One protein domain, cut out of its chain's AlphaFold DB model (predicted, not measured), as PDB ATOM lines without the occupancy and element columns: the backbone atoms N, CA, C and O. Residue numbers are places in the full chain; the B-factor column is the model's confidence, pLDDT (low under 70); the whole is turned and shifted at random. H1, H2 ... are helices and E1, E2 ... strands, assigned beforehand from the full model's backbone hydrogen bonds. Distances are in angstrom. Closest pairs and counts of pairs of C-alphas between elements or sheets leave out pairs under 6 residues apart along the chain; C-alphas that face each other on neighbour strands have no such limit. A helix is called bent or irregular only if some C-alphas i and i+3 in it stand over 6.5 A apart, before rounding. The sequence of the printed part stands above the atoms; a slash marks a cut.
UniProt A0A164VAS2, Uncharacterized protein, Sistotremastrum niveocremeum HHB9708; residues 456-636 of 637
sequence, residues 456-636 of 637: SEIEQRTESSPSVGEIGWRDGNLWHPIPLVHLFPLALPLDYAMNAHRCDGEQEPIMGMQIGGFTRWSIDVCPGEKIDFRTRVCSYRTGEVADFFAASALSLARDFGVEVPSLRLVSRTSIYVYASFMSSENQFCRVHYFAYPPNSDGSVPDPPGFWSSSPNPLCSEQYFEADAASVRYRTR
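Overview. This is residues 456 to 636 of the 637 residues of an uncharacterized protein of Sistotremastrum niveocremeum HHB9708 (UniProt A0A164VAS2). A long rod has two lobes: a strongly twisted two-sheet sandwich, E4 E3 E7 E9 E12 face to face with E5 E6 E10 E11, and a small head in which H1 covers one face of the sheet E2 E1 E8. The long paired strands E7 and E9 reach from the sandwich toward the head. The printed part has 181 residues, with twelve named strands and one named helix, in the order E1 to E7, H1, E8 to E12; each sheet is antiparallel in the strand order just given. The class is mostly strand, though under half of the residues are in named elements. The whole is loose, with a radius of gyration of the C-alphas of 19.9 A and spans of 67 by 32 by 24 A.

Along the chain. In the largest sheet, E4 is residues 507 to 510, E3 497 to 503, 18.9 A long, E7 530 to 540, 32.3 A, E9 572 to 582, 32.7 A, and E12 629 to 634, 16.4 A, ending at C-alpha 634 (6.329, -3.495, -46.671). In the second, E5 is residues 513 to 515, E6 518 to 525, 21.1 A, E10 589 to 595, 19.3 A, and E11 609 to 612. In the third, E2 is residues 478 to 481, E1 471 to 475, beginning at C-alpha 471 (-2.888, -1.719, -24.251), and E8 567 to 569. H1, residues 543 to 559, 23.3 A, is irregular: C-alphas 551 and 554 are 7.8 A apart, and it has a kink of 61 degrees near residue 552.

Arrangement. E7 and E9 are antiparallel at 163 degrees, with N 533 and O 579 at 2.7 A. E3 and E7 are antiparallel neighbours at 158 degrees, with N 503 and O 532 at 2.8 A; E9 and E12 are antiparallel neighbours at 157 degrees, with N 580 and O 630 at 2.8 A. The strands of the second sheet stand at 26 degrees to those of the first; between E6 and E10, N 521 and O 593 are 2.9 A apart. E8 runs on into E9 at 48 degrees. H1 is on the third sheet, along the strands, at a height over the sheet of 8.2 A; the closest C-alphas of H1 and E8 are those of Ala 557 and Leu 567, 6.9 A. In H1, 11 of 13 O i to N i+4 pairs are within hydrogen-bond range.

Size, cuts and confidence. The C-alphas farthest apart are those of Arg 558 and Asn 586, 67.3 A. The printed part has no cut. The long links are E2 to E3, E10 to E11 and E11 to E12. The mean pLDDT of the printed part is 84.9; residues 456 to 461, 492 to 496, 627 to 628 and 631 to 636 are under 70.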
ATOM      1  N   SER A 456       2.417   7.429 -34.014       52.25
ATOM      2  CA  SER A 456       3.759   6.977 -33.690       52.25
ATOM      3  C   SER A 456       4.571   6.927 -34.973       52.25
ATOM      4  O   SER A 456       4.045   6.492 -36.003       52.25
ATOM      5  N   GLU A 457       5.818   7.392 -34.894       52.50
ATOM      6  CA  GLU A 457       6.770   7.326 -35.997       52.50
ATOM      7  C   GLU A 457       6.688   5.965 -36.683       52.50
ATOM      8  O   GLU A 457       6.513   4.929 -36.041       52.50
ATOM      9  N   ILE A 458       6.756   6.024 -38.010       51.78
ATOM     10  CA  ILE A 458       6.592   4.917 -38.943       51.78
ATOM     11  C   ILE A 458       7.690   3.880 -38.677       51.78
ATOM     12  O   ILE A 458       8.713   3.841 -39.363       51.78
ATOM     13  N   GLU A 459       7.491   3.022 -37.685       56.62
ATOM     14  CA  GLU A 459       8.390   1.917 -37.413       56.62
ATOM     15  C   GLU A 459       8.039   0.776 -38.370       56.62
ATOM     16  O   GLU A 459       6.900   0.315 -38.511       56.62
ATOM     17  N   GLN A 460       9.047   0.345 -39.124       63.94
ATOM     18  CA  GLN A 460       8.939  -0.869 -39.913       63.94
ATOM     19  C   GLN A 460       8.617  -2.010 -38.949       63.94
ATOM     20  O   GLN A 460       9.321  -2.160 -37.955       63.94
ATOM     21  N   ARG A 461       7.557  -2.780 -39.237       65.94
ATOM     22  CA  ARG A 461       7.049  -3.793 -38.306       65.94
ATOM     23  C   ARG A 461       8.187  -4.710 -37.859       65.94
ATOM     24  O   ARG A 461       8.735  -5.446 -38.678       65.94
ATOM     25  N   THR A 462       8.525  -4.659 -36.581       74.31
ATOM     26  CA  THR A 462       9.360  -5.651 -35.911       74.31
ATOM     27  C   THR A 462       8.444  -6.676 -35.245       74.31
ATOM     28  O   THR A 462       7.234  -6.470 -35.122       74.31
ATOM     29  N   GLU A 463       9.002  -7.796 -34.786       72.75
ATOM     30  CA  GLU A 463       8.256  -8.749 -33.946       72.75
ATOM     31  C   GLU A 463       7.721  -8.098 -32.653       72.75
ATOM     32  O   GLU A 463       6.791  -8.620 -32.050       72.75
ATOM     33  N   SER A 464       8.267  -6.942 -32.258       78.44
ATOM     34  CA  SER A 464       7.857  -6.162 -31.086       78.44
ATOM     35  C   SER A 464       6.852  -5.046 -31.387       78.44
ATOM     36  O   SER A 464       6.549  -4.256 -30.493       78.44
ATOM     37  N   SER A 465       6.373  -4.912 -32.628       82.31
ATOM     38  CA  SER A 465       5.413  -3.861 -32.955       82.31
ATOM     39  C   SER A 465       4.035  -4.163 -32.358       82.31
ATOM     40  O   SER A 465       3.555  -5.292 -32.497       82.31
ATOM     41  N   PRO A 466       3.375  -3.159 -31.754       87.81
ATOM     42  CA  PRO A 466       2.065  -3.341 -31.153       87.81
ATOM     43  C   PRO A 466       1.001  -3.795 -32.155       87.81
ATOM     44  O   PRO A 466       1.000  -3.399 -33.322       87.81
ATOM     45  N   SER A 467       0.038  -4.570 -31.674       87.00
ATOM     46  CA  SER A 467      -1.175  -4.932 -32.414       87.00
ATOM     47  C   SER A 467      -2.336  -3.982 -32.094       87.00
ATOM     48  O   SER A 467      -2.370  -3.351 -31.040       87.00
ATOM     49  N   VAL A 468      -3.306  -3.844 -33.006       86.81
ATOM     50  CA  VAL A 468      -4.510  -3.027 -32.751       86.81
ATOM     51  C   VAL A 468      -5.244  -3.525 -31.518       86.81
ATOM     52  O   VAL A 468      -5.388  -4.725 -31.318       86.81
ATOM     53  N   GLY A 469      -5.746  -2.597 -30.706       87.75
ATOM     54  CA  GLY A 469      -6.470  -2.923 -29.481       87.75
ATOM     55  C   GLY A 469      -5.560  -3.336 -28.323       87.75
ATOM     56  O   GLY A 469      -6.041  -3.476 -27.203       87.75
ATOM     57  N   GLU A 470      -4.255  -3.475 -28.548       91.69
ATOM     58  CA  GLU A 470      -3.306  -3.725 -27.477       91.69
ATOM     59  C   GLU A 470      -3.168  -2.489 -26.580       91.69
ATOM     60  O   GLU A 470      -3.124  -1.342 -27.042       91.69
ATOM     61  N   ILE A 471      -3.115  -2.736 -25.274       94.12
ATOM     62  CA  ILE A 471      -2.888  -1.719 -24.251       94.12
ATOM     63  C   ILE A 471      -1.476  -1.928 -23.721       94.12
ATOM     64  O   ILE A 471      -1.070  -3.059 -23.471       94.12
ATOM     65  N   GLY A 472      -0.724  -0.853 -23.541       95.38
ATOM     66  CA  GLY A 472       0.652  -0.935 -23.074       95.38
ATOM     67  C   GLY A 472       1.226   0.426 -22.728       95.38
ATOM     68  O   GLY A 472       0.497   1.407 -22.586       95.38
ATOM     69  N   TRP A 473       2.541   0.492 -22.599       94.88
ATOM     70  CA  TRP A 473       3.279   1.745 -22.478       94.88
ATOM     71  C   TRP A 473       4.555   1.683 -23.318       94.88
ATOM     72  O   TRP A 473       4.996   0.607 -23.726       94.88
ATOM     73  N   ARG A 474       5.142   2.849 -23.600       88.62
ATOM     74  CA  ARG A 474       6.468   2.939 -24.225       88.62
ATOM     75  C   ARG A 474       7.514   3.320 -23.193       88.62
ATOM     76  O   ARG A 474       7.285   4.239 -22.410       88.62
ATOM     77  N   ASP A 475       8.652   2.646 -23.255       91.00
ATOM     78  CA  ASP A 475       9.895   3.056 -22.607       91.00
ATOM     79  C   ASP A 475      10.954   3.262 -23.703       91.00
ATOM     80  O   ASP A 475      11.471   2.312 -24.297       91.00
ATOM     81  N   GLY A 476      11.172   4.522 -24.088       88.38
ATOM     82  CA  GLY A 476      11.885   4.857 -25.324       88.38
ATOM     83  C   GLY A 476      11.186   4.276 -26.565       88.38
ATOM     84  O   GLY A 476      10.006   4.544 -26.797       88.38
ATOM     85  N   ASN A 477      11.910   3.460 -27.339       83.25
ATOM     86  CA  ASN A 477      11.394   2.770 -28.533       83.25
ATOM     87  C   ASN A 477      10.823   1.377 -28.217       83.25
ATOM     88  O   ASN A 477      10.369   0.672 -29.115       83.25
ATOM     89  N   LEU A 478      10.881   0.934 -26.956       87.75
ATOM     90  CA  LEU A 478      10.393  -0.384 -26.574       87.75
ATOM     91  C   LEU A 478       8.916  -0.303 -26.185       87.75
ATOM     92  O   LEU A 478       8.523   0.462 -25.303       87.75
ATOM     93  N   TRP A 479       8.092  -1.105 -26.857       92.56
ATOM     94  CA  TRP A 479       6.693  -1.304 -26.499       92.56
ATOM     95  C   TRP A 479       6.569  -2.390 -25.429       92.56
ATOM     96  O   TRP A 479       7.063  -3.504 -25.605       92.56
ATOM     97  N   HIS A 480       5.884  -2.069 -24.334       94.62
ATOM     98  CA  HIS A 480       5.600  -2.992 -23.244       94.62
ATOM     99  C   HIS A 480       4.098  -3.286 -23.198       94.62
ATOM    100  O   HIS A 480       3.325  -2.448 -22.722       94.62
ATOM    101  N   PRO A 481       3.664  -4.450 -23.705       95.06
ATOM    102  CA  PRO A 481       2.254  -4.788 -23.721       95.06
ATOM    103  C   PRO A 481       1.764  -5.218 -22.338       95.06
ATOM    104  O   PRO A 481       2.444  -5.944 -21.610       95.06
ATOM    105  N   ILE A 482       0.553  -4.791 -21.985       95.81
ATOM    106  CA  ILE A 482      -0.169  -5.265 -20.809       95.81
ATOM    107  C   ILE A 482      -0.937  -6.531 -21.210       95.81
ATOM    108  O   ILE A 482      -1.839  -6.451 -22.048       95.81
ATOM    109  N   PRO A 483      -0.623  -7.704 -20.633       92.94
ATOM    110  CA  PRO A 483      -1.309  -8.940 -20.971       92.94
ATOM    111  C   PRO A 483      -2.758  -8.889 -20.478       92.94
ATOM    112  O   PRO A 483      -3.032  -8.945 -19.279       92.94
ATOM    113  N   LEU A 484      -3.699  -8.796 -21.417       89.19
ATOM    114  CA  LEU A 484      -5.127  -8.862 -21.129       89.19
ATOM    115  C   LEU A 484      -5.589 -10.320 -21.186       89.19
ATOM    116  O   LEU A 484      -5.328 -11.031 -22.152       89.19
ATOM    117  N   VAL A 485      -6.309 -10.766 -20.152       87.12
ATOM    118  CA  VAL A 485      -6.915 -12.112 -20.124       87.12
ATOM    119  C   VAL A 485      -8.008 -12.243 -21.190       87.12
ATOM    120  O   VAL A 485      -8.243 -13.327 -21.720       87.12
ATOM    121  N   HIS A 486      -8.679 -11.133 -21.507       85.31
ATOM    122  CA  HIS A 486      -9.710 -11.069 -22.531       85.31
ATOM    123  C   HIS A 486      -9.145 -10.456 -23.813       85.31
ATOM    124  O   HIS A 486      -8.649  -9.330 -23.801       85.31
ATOM    125  N   LEU A 487      -9.250 -11.197 -24.916       81.81
ATOM    126  CA  LEU A 487      -8.965 -10.678 -26.247       81.81
ATOM    127  C   LEU A 487     -10.209  -9.961 -26.759       81.81
ATOM    128  O   LEU A 487     -11.258 -10.582 -26.928       81.81
ATOM    129  N   PHE A 488     -10.079  -8.665 -27.008       83.44
ATOM    130  CA  PHE A 488     -11.132  -7.904 -27.661       83.44
ATOM    131  C   PHE A 488     -11.141  -8.242 -29.152       83.44
ATOM    132  O   PHE A 488     -10.069  -8.298 -29.764       83.44
ATOM    133  N   PRO A 489     -12.318  -8.461 -29.760       78.75
ATOM    134  CA  PRO A 489     -12.391  -8.598 -31.203       78.75
ATOM    135  C   PRO A 489     -11.851  -7.320 -31.855       78.75
ATOM    136  O   PRO A 489     -12.119  -6.207 -31.392       78.75
ATOM    137  N   LEU A 490     -11.072  -7.488 -32.925       75.38
ATOM    138  CA  LEU A 490     -10.708  -6.388 -33.814       75.38
ATOM    139  C   LEU A 490     -11.927  -5.965 -34.635       75.38
ATOM    140  O   LEU A 490     -12.915  -6.700 -34.718       75.38
ATOM    141  N   ALA A 491     -11.857  -4.777 -35.236       70.50
ATOM    142  CA  ALA A 491     -12.910  -4.322 -36.133       70.50
ATOM    143  C   ALA A 491     -13.161  -5.357 -37.247       70.50
ATOM    144  O   ALA A 491     -12.246  -6.069 -37.685       70.50
ATOM    145  N   LEU A 492     -14.423  -5.477 -37.667       68.88
ATOM    146  CA  LEU A 492     -14.821  -6.482 -38.650       68.88
ATOM    147  C   LEU A 492     -14.154  -6.182 -40.003       68.88
ATOM    148  O   LEU A 492     -13.833  -5.029 -40.273       68.88
ATOM    149  N   PRO A 493     -13.988  -7.174 -40.902       63.19
ATOM    150  CA  PRO A 493     -13.410  -6.981 -42.241       63.19
ATOM    151  C   PRO A 493     -14.005  -5.817 -43.058       63.19
ATOM    152  O   PRO A 493     -13.337  -5.284 -43.938       63.19
ATOM    153  N   LEU A 494     -15.241  -5.406 -42.759       56.91
ATOM    154  CA  LEU A 494     -15.922  -4.273 -43.397       56.91
ATOM    155  C   LEU A 494     -15.447  -2.895 -42.905       56.91
ATOM    156  O   LEU A 494     -15.649  -1.912 -43.609       56.91
ATOM    157  N   ASP A 495     -14.794  -2.825 -41.747       64.50
ATOM    158  CA  ASP A 495     -14.335  -1.578 -41.120       64.50
ATOM    159  C   ASP A 495     -12.889  -1.221 -41.511       64.50
ATOM    160  O   ASP A 495     -12.296  -0.278 -40.983       64.50
ATOM    161  N   TYR A 496     -12.289  -1.981 -42.431       67.00
ATOM    162  CA  TYR A 496     -10.944  -1.710 -42.922       67.00
ATOM    163  C   TYR A 496     -11.003  -0.633 -44.002       67.00
ATOM    164  O   TYR A 496     -11.607  -0.816 -45.059       67.00
ATOM    165  N   ALA A 497     -10.310   0.481 -43.770       72.94
ATOM    166  CA  ALA A 497     -10.116   1.482 -44.810       72.94
ATOM    167  C   ALA A 497      -8.994   1.017 -45.749       72.94
ATOM    168  O   ALA A 497      -7.858   0.806 -45.310       72.94
ATOM    169  N   MET A 498      -9.322   0.847 -47.031       79.62
ATOM    170  CA  MET A 498      -8.373   0.543 -48.101       79.62
ATOM    171  C   MET A 498      -8.244   1.743 -49.033       79.62
ATOM    172  O   MET A 498      -9.071   1.935 -49.922       79.62
ATOM    173  N   ASN A 499      -7.179   2.518 -48.860       83.88
ATOM    174  CA  ASN A 499      -6.876   3.653 -49.733       83.88
ATOM    175  C   ASN A 499      -5.759   3.270 -50.688       83.88
ATOM    176  O   ASN A 499      -4.862   2.518 -50.302       83.88
ATOM    177  N   ALA A 500      -5.790   3.790 -51.911       85.75
ATOM    178  CA  ALA A 500      -4.717   3.567 -52.860       85.75
ATOM    179  C   ALA A 500      -4.203   4.857 -53.478       85.75
ATOM    180  O   ALA A 500      -4.975   5.775 -53.740       85.75
ATOM    181  N   HIS A 501      -2.899   4.886 -53.739       86.75
ATOM    182  CA  HIS A 501      -2.226   6.012 -54.365       86.75
ATOM    183  C   HIS A 501      -1.363   5.541 -55.529       86.75
ATOM    184  O   HIS A 501      -0.632   4.548 -55.415       86.75
ATOM    185  N   ARG A 502      -1.422   6.295 -56.624       87.44
ATOM    186  CA  ARG A 502      -0.441   6.238 -57.705       87.44
ATOM    187  C   ARG A 502       0.815   6.995 -57.271       87.44
ATOM    188  O   ARG A 502       0.702   8.087 -56.724       87.44
ATOM    189  N   CYS A 503       1.996   6.408 -57.447       84.69
ATOM    190  CA  CYS A 503       3.266   6.947 -56.952       84.69
ATOM    191  C   CYS A 503       4.158   7.456 -58.099       84.69
ATOM    192  O   CYS A 503       5.282   6.986 -58.253       84.69
ATOM    193  N   ASP A 504       3.692   8.451 -58.858       77.62
ATOM    194  CA  ASP A 504       4.417   8.996 -60.022       77.62
ATOM    195  C   ASP A 504       5.021  10.381 -59.716       77.62
ATOM    196  O   ASP A 504       4.951  11.320 -60.505       77.62
ATOM    197  N   GLY A 505       5.592  10.532 -58.518       75.94
ATOM    198  CA  GLY A 505       6.121  11.801 -57.997       75.94
ATOM    199  C   GLY A 505       5.088  12.629 -57.227       75.94
ATOM    200  O   GLY A 505       5.417  13.155 -56.167       75.94
ATOM    201  N   GLU A 506       3.836  12.653 -57.681       73.94
ATOM    202  CA  GLU A 506       2.686  13.185 -56.937       73.94
ATOM    203  C   GLU A 506       1.753  12.027 -56.540       73.94
ATOM    204  O   GLU A 506       1.494  11.126 -57.338       73.94
ATOM    205  N   GLN A 507       1.299  11.998 -55.279       78.25
ATOM    206  CA  GLN A 507       0.401  10.946 -54.783       78.25
ATOM    207  C   GLN A 507      -1.035  11.243 -55.220       78.25
ATOM    208  O   GLN A 507      -1.752  11.970 -54.538       78.25
ATOM    209  N   GLU A 508      -1.474  10.656 -56.331       84.25
ATOM    210  CA  GLU A 508      -2.868  10.761 -56.772       84.25
ATOM    211  C   GLU A 508      -3.716   9.670 -56.087       84.25
ATOM    212  O   GLU A 508      -3.423   8.478 -56.259       84.25
ATOM    213  N   PRO A 509      -4.738  10.026 -55.281       86.62
ATOM    214  CA  PRO A 509      -5.627   9.045 -54.670       86.62
ATOM    215  C   PRO A 509      -6.519   8.396 -55.734       86.62
ATOM    216  O   PRO A 509      -7.174   9.077 -56.520       86.62
ATOM    217  N   ILE A 510      -6.585   7.065 -55.733       90.19
ATOM    218  CA  ILE A 510      -7.441   6.298 -56.642       90.19
ATOM    219  C   ILE A 510      -8.582   5.686 -55.833       90.19
ATOM    220  O   ILE A 510      -8.363   4.931 -54.881       90.19
ATOM    221  N   MET A 511      -9.816   5.970 -56.244       88.88
ATOM    222  CA  MET A 511     -11.011   5.422 -55.604       88.88
ATOM    223  C   MET A 511     -11.168   3.930 -55.911       88.88
ATOM    224  O   MET A 511     -11.178   3.511 -57.072       88.88
ATOM    225  N   GLY A 512     -11.292   3.125 -54.856       90.94
ATOM    226  CA  GLY A 512     -11.553   1.690 -54.957       90.94
ATOM    227  C   GLY A 512     -13.043   1.386 -55.109       90.94
ATOM    228  O   GLY A 512     -13.896   2.128 -54.628       90.94
ATOM    229  N   MET A 513     -13.366   0.268 -55.757       92.94
ATOM    230  CA  MET A 513     -14.729  -0.253 -55.884       92.94
ATOM    231  C   MET A 513     -14.792  -1.694 -55.378       92.94
ATOM    232  O   MET A 513     -14.003  -2.531 -55.811       92.94
ATOM    233  N   GLN A 514     -15.749  -1.995 -54.500       92.56
ATOM    234  CA  GLN A 514     -15.991  -3.358 -54.021       92.56
ATOM    235  C   GLN A 514     -16.658  -4.210 -55.109       92.56
ATOM    236  O   GLN A 514     -17.702  -3.835 -55.644       92.56
ATOM    237  N   ILE A 515     -16.074  -5.364 -55.440       93.31
ATOM    238  CA  ILE A 515     -16.618  -6.307 -56.424       93.31
ATOM    239  C   ILE A 515     -16.265  -7.748 -56.055       93.31
ATOM    240  O   ILE A 515     -15.100  -8.111 -55.955       93.31
ATOM    241  N   GLY A 516     -17.281  -8.591 -55.849       90.81
ATOM    242  CA  GLY A 516     -17.081 -10.024 -55.591       90.81
ATOM    243  C   GLY A 516     -16.227 -10.347 -54.357       90.81
ATOM    244  O   GLY A 516     -15.555 -11.370 -54.358       90.81
ATOM    245  N   GLY A 517     -16.220  -9.475 -53.340       90.62
ATOM    246  CA  GLY A 517     -15.384  -9.617 -52.139       90.62
ATOM    247  C   GLY A 517     -13.975  -9.021 -52.253       90.62
ATOM    248  O   GLY A 517     -13.197  -9.162 -51.318       90.62
ATOM    249  N   PHE A 518     -13.651  -8.358 -53.365       93.44
ATOM    250  CA  PHE A 518     -12.370  -7.693 -53.606       93.44
ATOM    251  C   PHE A 518     -12.535  -6.178 -53.660       93.44
ATOM    252  O   PHE A 518     -13.541  -5.680 -54.173       93.44
ATOM    253  N   THR A 519     -11.487  -5.450 -53.282       93.88
ATOM    254  CA  THR A 519     -11.372  -4.023 -53.604       93.88
ATOM    255  C   THR A 519     -10.635  -3.871 -54.931       93.88
ATOM    256  O   THR A 519      -9.481  -4.283 -55.048       93.88
ATOM    257  N   ARG A 520     -11.293  -3.295 -55.941       95.25
ATOM    258  CA  ARG A 520     -10.731  -3.064 -57.277       95.25
ATOM    259  C   ARG A 520     -10.400  -1.595 -57.495       95.25
ATOM    260  O   ARG A 520     -11.288  -0.751 -57.392       95.25
ATOM    261  N   TRP A 521      -9.192  -1.316 -57.963       96.12
ATOM    262  CA  TRP A 521      -8.812  -0.018 -58.528       96.12
ATOM    263  C   TRP A 521      -8.575  -0.159 -60.023       96.12
ATOM    264  O   TRP A 521      -8.063  -1.182 -60.471       96.12
ATOM    265  N   SER A 522      -8.996   0.836 -60.800       95.19
ATOM    266  CA  SER A 522      -8.835   0.847 -62.260       95.19
ATOM    267  C   SER A 522      -7.902   1.980 -62.637       95.19
ATOM    268  O   SER A 522      -8.110   3.101 -62.179       95.19
ATOM    269  N   ILE A 523      -6.889   1.684 -63.441       94.75
ATOM    270  CA  ILE A 523      -5.814   2.618 -63.759       94.75
ATOM    271  C   ILE A 523      -5.577   2.566 -65.262       94.75
ATOM    272  O   ILE A 523      -5.417   1.485 -65.829       94.75
ATOM    273  N   ASP A 524      -5.593   3.725 -65.909       93.69
ATOM    274  CA  ASP A 524      -5.244   3.847 -67.321       93.69
ATOM    275  C   ASP A 524      -3.718   3.986 -67.438       93.69
ATOM    276  O   ASP A 524      -3.130   4.870 -66.812       93.69
ATOM    277  N   VAL A 525      -3.088   3.081 -68.197       91.25
ATOM    278  CA  VAL A 525      -1.624   2.949 -68.290       91.25
ATOM    279  C   VAL A 525      -1.149   3.217 -69.709       91.25
ATOM    280  O   VAL A 525      -1.674   2.644 -70.675       91.25
ATOM    281  N   CYS A 526      -0.122   4.048 -69.845       91.56
ATOM    282  CA  CYS A 526       0.559   4.281 -71.113       91.56
ATOM    283  C   CYS A 526       1.511   3.113 -71.447       91.56
ATOM    284  O   CYS A 526       2.063   2.476 -70.547       91.56
ATOM    285  N   PRO A 527       1.757   2.806 -72.732       89.00
ATOM    286  CA  PRO A 527       2.779   1.828 -73.106       89.00
ATOM    287  C   PRO A 527       4.158   2.201 -72.535       89.00
ATOM    288  O   PRO A 527       4.574   3.353 -72.639       89.00
ATOM    289  N   GLY A 528       4.863   1.235 -71.936       88.38
ATOM    290  CA  GLY A 528       6.178   1.451 -71.316       88.38
ATOM    291  C   GLY A 528       6.150   2.178 -69.964       88.38
ATOM    292  O   GLY A 528       7.198   2.365 -69.348       88.38
ATOM    293  N   GLU A 529       4.973   2.575 -69.477       90.12
ATOM    294  CA  GLU A 529       4.818   3.194 -68.165       90.12
ATOM    295  C   GLU A 529       4.951   2.152 -67.050       90.12
ATOM    296  O   GLU A 529       4.372   1.058 -67.106       90.12
ATOM    297  N   LYS A 530       5.724   2.509 -66.022       90.62
ATOM    298  CA  LYS A 530       5.792   1.772 -64.765       90.62
ATOM    299  C   LYS A 530       4.892   2.475 -63.764       90.62
ATOM    300  O   LYS A 530       5.173   3.605 -63.389       90.62
ATOM    301  N   ILE A 531       3.865   1.777 -63.307       89.50
ATOM    302  CA  ILE A 531       2.999   2.255 -62.237       89.50
ATOM    303  C   ILE A 531       3.491   1.651 -60.940       89.50
ATOM    304  O   ILE A 531       3.550   0.428 -60.804       89.50
ATOM    305  N   ASP A 532       3.799   2.512 -59.981       90.19
ATOM    306  CA  ASP A 532       3.944   2.127 -58.588       90.19
ATOM    307  C   ASP A 532       2.632   2.453 -57.863       90.19
ATOM    308  O   ASP A 532       2.175   3.593 -57.792       90.19
ATOM    309  N   PHE A 533       1.994   1.412 -57.353       86.94
ATOM    310  CA  PHE A 533       0.683   1.444 -56.735       86.94
ATOM    311  C   PHE A 533       0.813   1.080 -55.266       86.94
ATOM    312  O   PHE A 533       1.310   0.013 -54.905       86.94
ATOM    313  N   ARG A 534       0.366   1.973 -54.392       89.62
ATOM    314  CA  ARG A 534       0.445   1.760 -52.953       89.62
ATOM    315  C   ARG A 534      -0.946   1.649 -52.378       89.62
ATOM    316  O   ARG A 534      -1.666   2.640 -52.401       89.62
ATOM    317  N   THR A 535      -1.289   0.510 -51.784       87.88
ATOM    318  CA  THR A 535      -2.487   0.409 -50.946       87.88
ATOM    319  C   THR A 535      -2.128   0.534 -49.475       87.88
ATOM    320  O   THR A 535      -1.095   0.038 -49.021       87.88
ATOM    321  N   ARG A 536      -2.994   1.195 -48.714       86.81
ATOM    322  CA  ARG A 536      -2.954   1.268 -47.258       86.81
ATOM    323  C   ARG A 536      -4.174   0.541 -46.719       86.81
ATOM    324  O   ARG A 536      -5.285   0.957 -47.016       86.81
ATOM    325  N   VAL A 537      -3.951  -0.503 -45.933       83.75
ATOM    326  CA  VAL A 537      -4.988  -1.208 -45.176       83.75
ATOM    327  C   VAL A 537      -4.922  -0.716 -43.736       83.75
ATOM    328  O   VAL A 537      -3.881  -0.861 -43.098       83.75
ATOM    329  N   CYS A 538      -5.989  -0.108 -43.231       83.25
ATOM    330  CA  CYS A 538      -6.075   0.327 -41.839       83.25
ATOM    331  C   CYS A 538      -6.932  -0.642 -41.031       83.25
ATOM    332  O   CYS A 538      -8.066  -0.920 -41.411       83.25
ATOM    333  N   SER A 539      -6.409  -1.092 -39.896       82.56
ATOM    334  CA  SER A 539      -7.159  -1.824 -38.877       82.56
ATOM    335  C   SER A 539      -7.449  -0.882 -37.721       82.56
ATOM    336  O   SER A 539      -6.539  -0.199 -37.250       82.56
ATOM    337  N   TYR A 540      -8.697  -0.845 -37.264       83.69
ATOM    338  CA  TYR A 540      -9.140   0.030 -36.181       83.69
ATOM    339  C   TYR A 540      -9.490  -0.778 -34.937       83.69
ATOM    340  O   TYR A 540      -9.940  -1.923 -35.016       83.69
ATOM    341  N   ARG A 541      -9.279  -0.170 -33.768       85.88
ATOM    342  CA  ARG A 541      -9.785  -0.710 -32.508       85.88
ATOM    343  C   ARG A 541     -11.315  -0.707 -32.508       85.88
ATOM    344  O   ARG A 541     -11.936   0.176 -33.095       85.88
ATOM    345  N   THR A 542     -11.922  -1.634 -31.779       87.06
ATOM    346  CA  THR A 542     -13.366  -1.598 -31.519       87.06
ATOM    347  C   THR A 542     -13.720  -0.543 -30.465       87.06
ATOM    348  O   THR A 542     -12.858  -0.015 -29.752       87.06
ATOM    349  N   GLY A 543     -15.007  -0.202 -30.363       83.50
ATOM    350  CA  GLY A 543     -15.506   0.641 -29.270       83.50
ATOM    351  C   GLY A 543     -15.321  -0.023 -27.901       83.50
ATOM    352  O   GLY A 543     -14.938   0.643 -26.946       83.50
ATOM    353  N   GLU A 544     -15.488  -1.346 -27.835       87.56
ATOM    354  CA  GLU A 544     -15.403  -2.130 -26.596       87.56
ATOM    355  C   GLU A 544     -14.030  -2.031 -25.924       87.56
ATOM    356  O   GLU A 544     -13.946  -1.753 -24.729       87.56
ATOM    357  N   VAL A 545     -12.940  -2.193 -26.686       88.00
ATOM    358  CA  VAL A 545     -11.582  -2.093 -26.124       88.00
ATOM    359  C   VAL A 545     -11.249  -0.670 -25.672       88.00
ATOM    360  O   VAL A 545     -10.506  -0.464 -24.716       88.00
ATOM    361  N   ALA A 546     -11.832   0.330 -26.330       85.94
ATOM    362  CA  ALA A 546     -11.651   1.726 -25.962       85.94
ATOM    363  C   ALA A 546     -12.378   2.078 -24.669       85.94
ATOM    364  O   ALA A 546     -11.797   2.725 -23.800       85.94
ATOM    365  N   ASP A 547     -13.618   1.610 -24.534       85.38
ATOM    366  CA  ASP A 547     -14.398   1.746 -23.310       85.38
ATOM    367  C   ASP A 547     -13.705   1.029 -22.149       85.38
ATOM    368  O   ASP A 547     -13.595   1.586 -21.055       85.38
ATOM    369  N   PHE A 548     -13.184  -0.178 -22.393       90.19
ATOM    370  CA  PHE A 548     -12.400  -0.921 -21.412       90.19
ATOM    371  C   PHE A 548     -11.148  -0.151 -20.984       90.19
ATOM    372  O   PHE A 548     -10.911  -0.007 -19.783       90.19
ATOM    373  N   PHE A 549     -10.368   0.368 -21.938       89.44
ATOM    374  CA  PHE A 549      -9.176   1.162 -21.646       89.44
ATOM    375  C   PHE A 549      -9.526   2.397 -20.814       89.44
ATOM    376  O   PHE A 549      -8.921   2.614 -19.767       89.44
ATOM    377  N   ALA A 550     -10.543   3.162 -21.222       82.94
ATOM    378  CA  ALA A 550     -10.981   4.358 -20.508       82.94
ATOM    379  C   ALA A 550     -11.441   4.044 -19.073       82.94
ATOM    380  O   ALA A 550     -11.075   4.753 -18.137       82.94
ATOM    381  N   ALA A 551     -12.194   2.958 -18.883       84.94
ATOM    382  CA  ALA A 551     -12.671   2.540 -17.566       84.94
ATOM    383  C   ALA A 551     -11.562   1.951 -16.672       84.94
ATOM    384  O   ALA A 551     -11.657   2.030 -15.447       84.94
ATOM    385  N   SER A 552     -10.519   1.364 -17.268       90.81
ATOM    386  CA  SER A 552      -9.518   0.566 -16.544       90.81
ATOM    387  C   SER A 552      -8.151   1.236 -16.419       90.81
ATOM    388  O   SER A 552      -7.331   0.750 -15.645       90.81
ATOM    389  N   ALA A 553      -7.887   2.345 -17.121       87.81
ATOM    390  CA  ALA A 553      -6.562   2.970 -17.201       87.81
ATOM    391  C   ALA A 553      -5.917   3.226 -15.828       87.81
ATOM    392  O   ALA A 553      -4.744   2.926 -15.638       87.81
ATOM    393  N   LEU A 554      -6.677   3.714 -14.841       86.69
ATOM    394  CA  LEU A 554      -6.158   3.954 -13.486       86.69
ATOM    395  C   LEU A 554      -5.741   2.668 -12.767       86.69
ATOM    396  O   LEU A 554      -4.730   2.646 -12.066       86.69
ATOM    397  N   SER A 555      -6.528   1.603 -12.917       92.81
ATOM    398  CA  SER A 555      -6.221   0.302 -12.320       92.81
ATOM    399  C   SER A 555      -5.030  -0.341 -13.017       92.81
ATOM    400  O   SER A 555      -4.081  -0.707 -12.338       92.81
ATOM    401  N   LEU A 556      -5.016  -0.348 -14.352       92.19
ATOM    402  CA  LEU A 556      -3.893  -0.852 -15.146       92.19
ATOM    403  C   LEU A 556      -2.588  -0.112 -14.816       92.19
ATOM    404  O   LEU A 556      -1.559  -0.743 -14.617       92.19
ATOM    405  N   ALA A 557      -2.632   1.215 -14.692       92.44
ATOM    406  CA  ALA A 557      -1.466   2.020 -14.339       92.44
ATOM    407  C   ALA A 557      -0.879   1.607 -12.983       92.44
ATOM    408  O   ALA A 557       0.317   1.357 -12.852       92.44
ATOM    409  N   ARG A 558      -1.746   1.473 -11.978       95.62
ATOM    410  CA  ARG A 558      -1.367   1.053 -10.628       95.62
ATOM    411  C   ARG A 558      -0.830  -0.378 -10.589       95.62
ATOM    412  O   ARG A 558       0.203  -0.598  -9.966       95.62
ATOM    413  N   ASP A 559      -1.506  -1.317 -11.243       96.88
ATOM    414  CA  ASP A 559      -1.159  -2.743 -11.200       96.88
ATOM    415  C   ASP A 559       0.185  -3.025 -11.885       96.88
ATOM    416  O   ASP A 559       0.933  -3.899 -11.450       96.88
ATOM    417  N   PHE A 560       0.520  -2.250 -12.922       95.94
ATOM    418  CA  PHE A 560       1.776  -2.372 -13.666       95.94
ATOM    419  C   PHE A 560       2.848  -1.360 -13.234       95.94
ATOM    420  O   PHE A 560       3.936  -1.345 -13.806       95.94
ATOM    421  N   GLY A 561       2.576  -0.534 -12.218       96.62
ATOM    422  CA  GLY A 561       3.532   0.448 -11.699       96.62
ATOM    423  C   GLY A 561       3.935   1.524 -12.714       96.62
ATOM    424  O   GLY A 561       5.052   2.033 -12.651       96.62
ATOM    425  N   VAL A 562       3.047   1.867 -13.650       95.88
ATOM    426  CA  VAL A 562       3.278   2.876 -14.694       95.88
ATOM    427  C   VAL A 562       2.439   4.120 -14.436       95.88
ATOM    428  O   VAL A 562       1.331   4.044 -13.907       95.88
ATOM    429  N   GLU A 563       2.942   5.297 -14.807       92.00
ATOM    430  CA  GLU A 563       2.123   6.504 -14.716       92.00
ATOM    431  C   GLU A 563       0.958   6.429 -15.722       92.00
ATOM    432  O   GLU A 563       1.134   6.028 -16.872       92.00
ATOM    433  N   VAL A 564      -0.237   6.868 -15.313       86.69
ATOM    434  CA  VAL A 564      -1.429   6.914 -16.186       86.69
ATOM    435  C   VAL A 564      -1.151   7.632 -17.518       86.69
ATOM    436  O   VAL A 564      -1.545   7.096 -18.553       86.69
ATOM    437  N   PRO A 565      -0.432   8.778 -17.560       86.31
ATOM    438  CA  PRO A 565      -0.104   9.455 -18.814       86.31
ATOM    439  C   PRO A 565       0.878   8.698 -19.711       86.31
ATOM    440  O   PRO A 565       1.086   9.129 -20.841       86.31
ATOM    441  N   SER A 566       1.489   7.606 -19.246       90.12
ATOM    442  CA  SER A 566       2.368   6.738 -20.041       90.12
ATOM    443  C   SER A 566       1.617   5.573 -20.682       90.12
ATOM    444  O   SER A 566       2.115   4.990 -21.645       90.12
ATOM    445  N   LEU A 567       0.409   5.256 -20.200       92.94
ATOM    446  CA  LEU A 567      -0.437   4.242 -20.818       92.94
ATOM    447  C   LEU A 567      -0.889   4.672 -22.214       92.94
ATOM    448  O   LEU A 567      -1.193   5.836 -22.488       92.94
ATOM    449  N   ARG A 568      -0.943   3.703 -23.117       92.00
ATOM    450  CA  ARG A 568      -1.303   3.864 -24.521       92.00
ATOM    451  C   ARG A 568      -2.238   2.728 -24.918       92.00
ATOM    452  O   ARG A 568      -2.049   1.587 -24.509       92.00
ATOM    453  N   LEU A 569      -3.214   3.058 -25.754       91.38
ATOM    454  CA  LEU A 569      -4.051   2.103 -26.468       91.38
ATOM    455  C   LEU A 569      -3.734   2.227 -27.953       91.38
ATOM    456  O   LEU A 569      -3.773   3.330 -28.502       91.38
ATOM    457  N   VAL A 570      -3.463   1.105 -28.606       89.31
ATOM    458  CA  VAL A 570      -3.171   1.073 -30.038       89.31
ATOM    459  C   VAL A 570      -4.489   1.194 -30.791       89.31
ATOM    460  O   VAL A 570      -5.232   0.231 -30.979       89.31
ATOM    461  N   SER A 571      -4.824   2.426 -31.171       84.19
ATOM    462  CA  SER A 571      -6.109   2.755 -31.788       84.19
ATOM    463  C   SER A 571      -6.213   2.280 -33.234       84.19
ATOM    464  O   SER A 571      -7.302   1.924 -33.689       84.19
ATOM    465  N   ARG A 572      -5.089   2.278 -33.951       84.62
ATOM    466  CA  ARG A 572      -5.019   1.942 -35.366       84.62
ATOM    467  C   ARG A 572      -3.643   1.385 -35.703       84.62
ATOM    468  O   ARG A 572      -2.647   1.939 -35.257       84.62
ATOM    469  N   THR A 573      -3.598   0.377 -36.563       83.94
ATOM    470  CA  THR A 573      -2.377  -0.013 -37.282       83.94
ATOM    471  C   THR A 573      -2.635   0.093 -38.770       83.94
ATOM    472  O   THR A 573      -3.760  -0.101 -39.238       83.94
ATOM    473  N   SER A 574      -1.606   0.427 -39.534       83.56
ATOM    474  CA  SER A 574      -1.692   0.414 -40.994       83.56
ATOM    475  C   SER A 574      -0.833  -0.705 -41.569       83.56
ATOM    476  O   SER A 574       0.085  -1.196 -40.934       83.56
ATOM    477  N   ILE A 575      -1.138  -1.153 -42.779       83.62
ATOM    478  CA  ILE A 575      -0.269  -2.027 -43.563       83.62
ATOM    479  C   ILE A 575      -0.180  -1.413 -44.951       83.62
ATOM    480  O   ILE A 575      -1.203  -1.121 -45.570       83.62
ATOM    481  N   TYR A 576       1.043  -1.197 -45.434       85.88
ATOM    482  CA  TYR A 576       1.267  -0.695 -46.783       85.88
ATOM    483  C   TYR A 576       1.681  -1.833 -47.707       85.88
ATOM    484  O   TYR A 576       2.644  -2.560 -47.457       85.88
ATOM    485  N   VAL A 577       0.958  -1.960 -48.806       86.19
ATOM    486  CA  VAL A 577       1.276  -2.893 -49.881       86.19
ATOM    487  C   VAL A 577       1.720  -2.068 -51.073       86.19
ATOM    488  O   VAL A 577       1.041  -1.115 -51.448       86.19
ATOM    489  N   TYR A 578       2.862  -2.426 -51.651       89.75
ATOM    490  CA  TYR A 578       3.395  -1.782 -52.842       89.75
ATOM    491  C   TYR A 578       3.300  -2.771 -54.000       89.75
ATOM    492  O   TYR A 578       4.066  -3.726 -54.104       89.75
ATOM    493  N   ALA A 579       2.334  -2.563 -54.876       90.56
ATOM    494  CA  ALA A 579       2.227  -3.290 -56.123       90.56
ATOM    495  C   ALA A 579       2.833  -2.436 -57.235       90.56
ATOM    496  O   ALA A 579       2.667  -1.226 -57.254       90.56
ATOM    497  N   SER A 580       3.541  -3.048 -58.168       89.94
ATOM    498  CA  SER A 580       4.050  -2.351 -59.341       89.94
ATOM    499  C   SER A 580       3.688  -3.124 -60.592       89.94
ATOM    500  O   SER A 580       3.672  -4.358 -60.594       89.94
ATOM    501  N   PHE A 581       3.384  -2.387 -61.645       90.88
ATOM    502  CA  PHE A 581       3.018  -2.938 -62.937       90.88
ATOM    503  C   PHE A 581       3.803  -2.215 -64.024       90.88
ATOM    504  O   PHE A 581       3.955  -0.995 -63.966       90.88
ATOM    505  N   MET A 582       4.311  -2.964 -65.000       89.88
ATOM    506  CA  MET A 582       5.008  -2.402 -66.152       89.88
ATOM    507  C   MET A 582       4.255  -2.788 -67.420       89.88
ATOM    508  O   MET A 582       4.156  -3.967 -67.758       89.88
ATOM    509  N   SER A 583       3.714  -1.791 -68.119       87.38
ATOM    510  CA  SER A 583       2.978  -2.028 -69.360       87.38
ATOM    511  C   SER A 583       3.934  -2.354 -70.510       87.38
ATOM    512  O   SER A 583       4.910  -1.638 -70.740       87.38
ATOM    513  N   SER A 584       3.643  -3.415 -71.269       83.94
ATOM    514  CA  SER A 584       4.395  -3.752 -72.486       83.94
ATOM    515  C   SER A 584       4.213  -2.690 -73.587       83.94
ATOM    516  O   SER A 584       3.165  -2.056 -73.680       83.94
ATOM    517  N   GLU A 585       5.215  -2.526 -74.454       77.75
ATOM    518  CA  GLU A 585       5.427  -1.344 -75.315       77.75
ATOM    519  C   GLU A 585       4.341  -1.013 -76.363       77.75
ATOM    520  O   GLU A 585       4.429   0.032 -77.001       77.75
ATOM    521  N   ASN A 586       3.297  -1.828 -76.550       79.25
ATOM    522  CA  ASN A 586       2.474  -1.736 -77.764       79.25
ATOM    523  C   ASN A 586       1.015  -1.281 -77.601       79.25
ATOM    524  O   ASN A 586       0.357  -1.086 -78.626       79.25
ATOM    525  N   GLN A 587       0.473  -1.073 -76.392       80.69
ATOM    526  CA  GLN A 587      -0.916  -0.595 -76.275       80.69
ATOM    527  C   GLN A 587      -1.238   0.111 -74.951       80.69
ATOM    528  O   GLN A 587      -0.827  -0.333 -73.882       80.69
ATOM    529  N   PHE A 588      -2.022   1.193 -75.031       78.81
ATOM    530  CA  PHE A 588      -2.707   1.748 -73.863       78.81
ATOM    531  C   PHE A 588      -3.674   0.699 -73.335       78.81
ATOM    532  O   PHE A 588      -4.524   0.202 -74.081       78.81
ATOM    533  N   CYS A 589      -3.559   0.370 -72.058       87.56
ATOM    534  CA  CYS A 589      -4.464  -0.571 -71.429       87.56
ATOM    535  C   CYS A 589      -4.968  -0.001 -70.112       87.56
ATOM    536  O   CYS A 589      -4.225   0.586 -69.329       87.56
ATOM    537  N   ARG A 590      -6.267  -0.181 -69.883       94.56
ATOM    538  CA  ARG A 590      -6.829  -0.063 -68.548       94.56
ATOM    539  C   ARG A 590      -6.485  -1.344 -67.810       94.56
ATOM    540  O   ARG A 590      -6.879  -2.423 -68.251       94.56
ATOM    541  N   VAL A 591      -5.753  -1.221 -66.716       94.75
ATOM    542  CA  VAL A 591      -5.440  -2.342 -65.830       94.75
ATOM    543  C   VAL A 591      -6.196  -2.197 -64.527       94.75
ATOM    544  O   VAL A 591      -6.601  -1.104 -64.120       94.75
ATOM    545  N   HIS A 592      -6.389  -3.325 -63.863       95.31
ATOM    546  CA  HIS A 592      -7.080  -3.401 -62.598       95.31
ATOM    547  C   HIS A 592      -6.177  -4.056 -61.562       95.31
ATOM    548  O   HIS A 592      -5.605  -5.113 -61.823       95.31
ATOM    549  N   TYR A 593      -6.073  -3.449 -60.384       95.31
ATOM    550  CA  TYR A 593      -5.516  -4.114 -59.211       95.31
ATOM    551  C   TYR A 593      -6.661  -4.543 -58.303       95.31
ATOM    552  O   TYR A 593      -7.529  -3.730 -57.975       95.31
ATOM    553  N   PHE A 594      -6.656  -5.807 -57.899       94.38
ATOM    554  CA  PHE A 594      -7.613  -6.379 -56.963       94.38
ATOM    555  C   PHE A 594      -6.893  -6.708 -55.662       94.38
ATOM    556  O   PHE A 594      -6.011  -7.561 -55.664       94.38
ATOM    557  N   ALA A 595      -7.262  -6.062 -54.556       93.88
ATOM    558  CA  ALA A 595      -6.814  -6.474 -53.227       93.88
ATOM    559  C   ALA A 595      -7.751  -7.541 -52.660       93.88
ATOM    560  O   ALA A 595      -8.978  -7.399 -52.727       93.88
ATOM    561  N   TYR A 596      -7.163  -8.581 -52.070       92.81
ATOM    562  CA  TYR A 596      -7.908  -9.518 -51.238       92.81
ATOM    563  C   TYR A 596      -8.349  -8.820 -49.942       92.81
ATOM    564  O   TYR A 596      -7.635  -7.939 -49.448       92.81
ATOM    565  N   PRO A 597      -9.501  -9.203 -49.367       89.75
ATOM    566  CA  PRO A 597      -9.902  -8.692 -48.067       89.75
ATOM    567  C   PRO A 597      -8.882  -9.132 -47.001       89.75
ATOM    568  O   PRO A 597      -8.331 -10.232 -47.108       89.75
ATOM    569  N   PRO A 598      -8.619  -8.309 -45.971       86.81
ATOM    570  CA  PRO A 598      -7.793  -8.721 -44.843       86.81
ATOM    571  C   PRO A 598      -8.393  -9.954 -44.155       86.81
ATOM    572  O   PRO A 598      -9.613 -10.136 -44.128       86.81
ATOM    573  N   ASN A 599      -7.536 -10.792 -43.581       85.62
ATOM    574  CA  ASN A 599      -7.953 -11.891 -42.721       85.62
ATOM    575  C   ASN A 599      -8.658 -11.343 -41.469       85.62
ATOM    576  O   ASN A 599      -8.512 -10.178 -41.100       85.62
ATOM    577  N   SER A 600      -9.410 -12.194 -40.772       79.56
ATOM    578  CA  SER A 600     -10.151 -11.801 -39.563       79.56
ATOM    579  C   SER A 600      -9.262 -11.309 -38.412       79.56
ATOM    580  O   SER A 600      -9.752 -10.631 -37.517       79.56
ATOM    581  N   ASP A 601      -7.975 -11.656 -38.421       77.88
ATOM    582  CA  ASP A 601      -6.962 -11.186 -37.467       77.88
ATOM    583  C   ASP A 601      -6.286  -9.866 -37.897       77.88
ATOM    584  O   ASP A 601      -5.343  -9.407 -37.254       77.88
ATOM    585  N   GLY A 602      -6.742  -9.267 -38.999       77.38
ATOM    586  CA  GLY A 602      -6.191  -8.050 -39.589       77.38
ATOM    587  C   GLY A 602      -4.918  -8.248 -40.408       77.38
ATOM    588  O   GLY A 602      -4.390  -7.275 -40.952       77.38
ATOM    589  N   SER A 603      -4.421  -9.480 -40.545       82.94
ATOM    590  CA  SER A 603      -3.313  -9.763 -41.455       82.94
ATOM    591  C   SER A 603      -3.758  -9.638 -42.917       82.94
ATOM    592  O   SER A 603      -4.903  -9.913 -43.271       82.94
ATOM    593  N   VAL A 604      -2.857  -9.193 -43.791       84.94
ATOM    594  CA  VAL A 604      -3.131  -9.127 -45.234       84.94
ATOM    595  C   VAL A 604      -2.758 -10.478 -45.858       84.94
ATOM    596  O   VAL A 604      -1.698 -11.003 -45.510       84.94
ATOM    597  N   PRO A 605      -3.583 -11.043 -46.761       89.06
ATOM    598  CA  PRO A 605      -3.241 -12.265 -47.489       89.06
ATOM    599  C   PRO A 605      -1.895 -12.163 -48.221       89.06
ATOM    600  O   PRO A 605      -1.459 -11.070 -48.581       89.06
ATOM    601  N   ASP A 606      -1.249 -13.306 -48.458       88.38
ATOM    602  CA  ASP A 606      -0.032 -13.406 -49.270       88.38
ATOM    603  C   ASP A 606      -0.303 -14.308 -50.493       88.38
ATOM    604  O   ASP A 606      -0.487 -15.519 -50.321       88.38
ATOM    605  N   PRO A 607      -0.395 -13.749 -51.717       90.38
ATOM    606  CA  PRO A 607      -0.200 -12.337 -52.052       90.38
ATOM    607  C   PRO A 607      -1.374 -11.438 -51.601       90.38
ATOM    608  O   PRO A 607      -2.509 -11.902 -51.500       90.38
ATOM    609  N   PRO A 608      -1.139 -10.127 -51.394       88.75
ATOM    610  CA  PRO A 608      -2.155  -9.171 -50.921       88.75
ATOM    611  C   PRO A 608      -3.175  -8.777 -51.994       88.75
ATOM    612  O   PRO A 608      -4.213  -8.180 -51.703       88.75
ATOM    613  N   GLY A 609      -2.881  -9.101 -53.248       92.44
ATOM    614  CA  GLY A 609      -3.715  -8.808 -54.397       92.44
ATOM    615  C   GLY A 609      -3.073  -9.286 -55.690       92.44
ATOM    616  O   GLY A 609      -2.017  -9.921 -55.676       92.44
ATOM    617  N   PHE A 610      -3.709  -8.971 -56.812       93.19
ATOM    618  CA  PHE A 610      -3.220  -9.314 -58.144       93.19
ATOM    619  C   PHE A 610      -3.624  -8.261 -59.178       93.19
ATOM    620  O   PHE A 610      -4.609  -7.536 -59.009       93.19
ATOM    621  N   TRP A 611      -2.859  -8.194 -60.268       93.75
ATOM    622  CA  TRP A 611      -3.172  -7.358 -61.424       93.75
ATOM    623  C   TRP A 611      -3.951  -8.158 -62.472       93.75
ATOM    624  O   TRP A 611      -3.669  -9.333 -62.706       93.75
ATOM    625  N   SER A 612      -4.899  -7.514 -63.147       93.94
ATOM    626  CA  SER A 612      -5.682  -8.121 -64.224       93.94
ATOM    627  C   SER A 612      -6.061  -7.090 -65.284       93.94
ATOM    628  O   SER A 612      -6.296  -5.920 -64.974       93.94
ATOM    629  N   SER A 613      -6.142  -7.516 -66.545       93.25
ATOM    630  CA  SER A 613      -6.723  -6.698 -67.619       93.25
ATOM    631  C   SER A 613      -8.256  -6.734 -67.610       93.25
ATOM    632  O   SER A 613      -8.902  -5.975 -68.330       93.25
ATOM    633  N   SER A 614      -8.854  -7.632 -66.820       94.31
ATOM    634  CA  SER A 614     -10.300  -7.778 -66.700       94.31
ATOM    635  C   SER A 614     -10.866  -6.890 -65.599       94.31
ATOM    636  O   SER A 614     -10.339  -6.893 -64.484       94.31
ATOM    637  N   PRO A 615     -12.021  -6.236 -65.812       95.19
ATOM    638  CA  PRO A 615     -12.739  -5.593 -64.720       95.19
ATOM    639  C   PRO A 615     -13.391  -6.606 -63.761       95.19
ATOM    640  O   PRO A 615     -13.861  -6.192 -62.699       95.19
ATOM    641  N   ASN A 616     -13.449  -7.898 -64.119       95.12
ATOM    642  CA  ASN A 616     -14.037  -8.968 -63.314       95.12
ATOM    643  C   ASN A 616     -12.937  -9.806 -62.625       95.12
ATOM    644  O   ASN A 616     -12.160 -10.457 -63.330       95.12
ATOM    645  N   PRO A 617     -12.898  -9.868 -61.278       93.19
ATOM    646  CA  PRO A 617     -11.869 -10.616 -60.559       93.19
ATOM    647  C   PRO A 617     -11.920 -12.124 -60.818       93.19
ATOM    648  O   PRO A 617     -10.920 -12.792 -60.607       93.19
ATOM    649  N   LEU A 618     -13.040 -12.682 -61.292       92.12
ATOM    650  CA  LEU A 618     -13.190 -14.125 -61.524       92.12
ATOM    651  C   LEU A 618     -12.600 -14.603 -62.867       92.12
ATOM    652  O   LEU A 618     -12.558 -15.805 -63.128       92.12
ATOM    653  N   CYS A 619     -12.150 -13.687 -63.730       91.81
ATOM    654  CA  CYS A 619     -11.583 -14.018 -65.038       91.81
ATOM    655  C   CYS A 619     -10.081 -14.342 -64.928       91.81
ATOM    656  O   CYS A 619      -9.230 -13.503 -65.223       91.81
ATOM    657  N   SER A 620      -9.762 -15.559 -64.479       86.81
ATOM    658  CA  SER A 620      -8.377 -16.001 -64.229       86.81
ATOM    659  C   SER A 620      -7.478 -16.053 -65.468       86.81
ATOM    660  O   SER A 620      -6.269 -15.877 -65.349       86.81
ATOM    661  N   GLU A 621      -8.049 -16.206 -66.666       87.00
ATOM    662  CA  GLU A 621      -7.302 -16.196 -67.936       87.00
ATOM    663  C   GLU A 621      -6.662 -14.832 -68.256       87.00
ATOM    664  O   GLU A 621      -5.840 -14.731 -69.161       87.00
ATOM    665  N   GLN A 622      -7.047 -13.777 -67.531       85.62
ATOM    666  CA  GLN A 622      -6.604 -12.396 -67.748       85.62
ATOM    667  C   GLN A 622      -5.728 -11.861 -66.608       85.62
ATOM    668  O   GLN A 622      -5.504 -10.652 -66.508       85.62
ATOM    669  N   TYR A 623      -5.254 -12.742 -65.726       88.00
ATOM    670  CA  TYR A 623      -4.290 -12.367 -64.699       88.00
ATOM    671  C   TYR A 623      -2.919 -12.171 -65.339       88.00
ATOM    672  O   TYR A 623      -2.481 -12.986 -66.150       88.00
ATOM    673  N   PHE A 624      -2.236 -11.089 -64.975       82.19
ATOM    674  CA  PHE A 624      -0.862 -10.893 -65.425       82.19
ATOM    675  C   PHE A 624       0.062 -11.885 -64.708       82.19
ATOM    676  O   PHE A 624      -0.063 -12.099 -63.501       82.19
ATOM    677  N   GLU A 625       0.993 -12.491 -65.449       78.94
ATOM    678  CA  GLU A 625       2.027 -13.347 -64.864       78.94
ATOM    679  C   GLU A 625       2.912 -12.544 -63.894       78.94
ATOM    680  O   GLU A 625       3.137 -11.345 -64.081       78.94
ATOM    681  N   ALA A 626       3.443 -13.217 -62.869       70.88
ATOM    682  CA  ALA A 626       4.250 -12.597 -61.810       70.88
ATOM    683  C   ALA A 626       5.488 -11.835 -62.331       70.88
ATOM    684  O   ALA A 626       5.976 -10.922 -61.670       70.88
ATOM    685  N   ASP A 627       5.972 -12.167 -63.530       65.06
ATOM    686  CA  ASP A 627       7.127 -11.507 -64.144       65.06
ATOM    687  C   ASP A 627       6.775 -10.132 -64.748       65.06
ATOM    688  O   ASP A 627       7.613  -9.230 -64.762       65.06
ATOM    689  N   ALA A 628       5.531  -9.934 -65.204       66.31
ATOM    690  CA  ALA A 628       5.032  -8.649 -65.715       66.31
ATOM    691  C   ALA A 628       4.512  -7.725 -64.596       66.31
ATOM    692  O   ALA A 628       4.300  -6.525 -64.796       66.31
ATOM    693  N   ALA A 629       4.300  -8.288 -63.407       73.06
ATOM    694  CA  ALA A 629       3.656  -7.635 -62.286       73.06
ATOM    695  C   ALA A 629       4.385  -7.976 -60.984       73.06
ATOM    696  O   ALA A 629       4.197  -9.048 -60.414       73.06
ATOM    697  N   SER A 630       5.193  -7.044 -60.474       73.94
ATOM    698  CA  SER A 630       5.911  -7.268 -59.219       73.94
ATOM    699  C   SER A 630       5.127  -6.686 -58.046       73.94
ATOM    700  O   SER A 630       4.841  -5.489 -57.999       73.94
ATOM    701  N   VAL A 631       4.774  -7.533 -57.084       64.75
ATOM    702  CA  VAL A 631       4.132  -7.118 -55.832       64.75
ATOM    703  C   VAL A 631       5.155  -7.266 -54.711       64.75
ATOM    704  O   VAL A 631       5.676  -8.354 -54.479       64.75
ATOM    705  N   ARG A 632       5.489  -6.163 -54.033       66.19
ATOM    706  CA  ARG A 632       6.394  -6.142 -52.877       66.19
ATOM    707  C   ARG A 632       5.650  -5.663 -51.638       66.19
ATOM    708  O   ARG A 632       4.976  -4.635 -51.631       66.19
ATOM    709  N   TYR A 633       5.812  -6.387 -50.545       65.75
ATOM    710  CA  TYR A 633       5.191  -6.044 -49.273       65.75
ATOM    711  C   TYR A 633       6.147  -5.233 -48.400       65.75
ATOM    712  O   TYR A 633       7.339  -5.530 -48.298       65.75
ATOM    713  N   ARG A 634       5.617  -4.194 -47.742       58.59
ATOM    714  CA  ARG A 634       6.329  -3.495 -46.671       58.59
ATOM    715  C   ARG A 634       5.362  -3.119 -45.557       58.59
ATOM    716  O   ARG A 634       4.759  -2.049 -45.561       58.59
ATOM    717  N   THR A 635       5.266  -3.993 -44.568       54.44
ATOM    718  CA  THR A 635       4.471  -3.753 -43.366       54.44
ATOM    719  C   THR A 635       5.101  -2.633 -42.527       54.44
ATOM    720  O   THR A 635       6.298  -2.672 -42.231       54.44
ATOM    721  N   ARG A 636       4.310  -1.622 -42.158       59.38
ATOM    722  CA  ARG A 636       4.695  -0.512 -41.266       59.38
ATOM    723  C   ARG A 636       3.557  -0.336 -40.273       59.38
ATOM    724  O   ARG A 636       2.461  -0.099 -40.760       59.38
TER     725      ARG A 636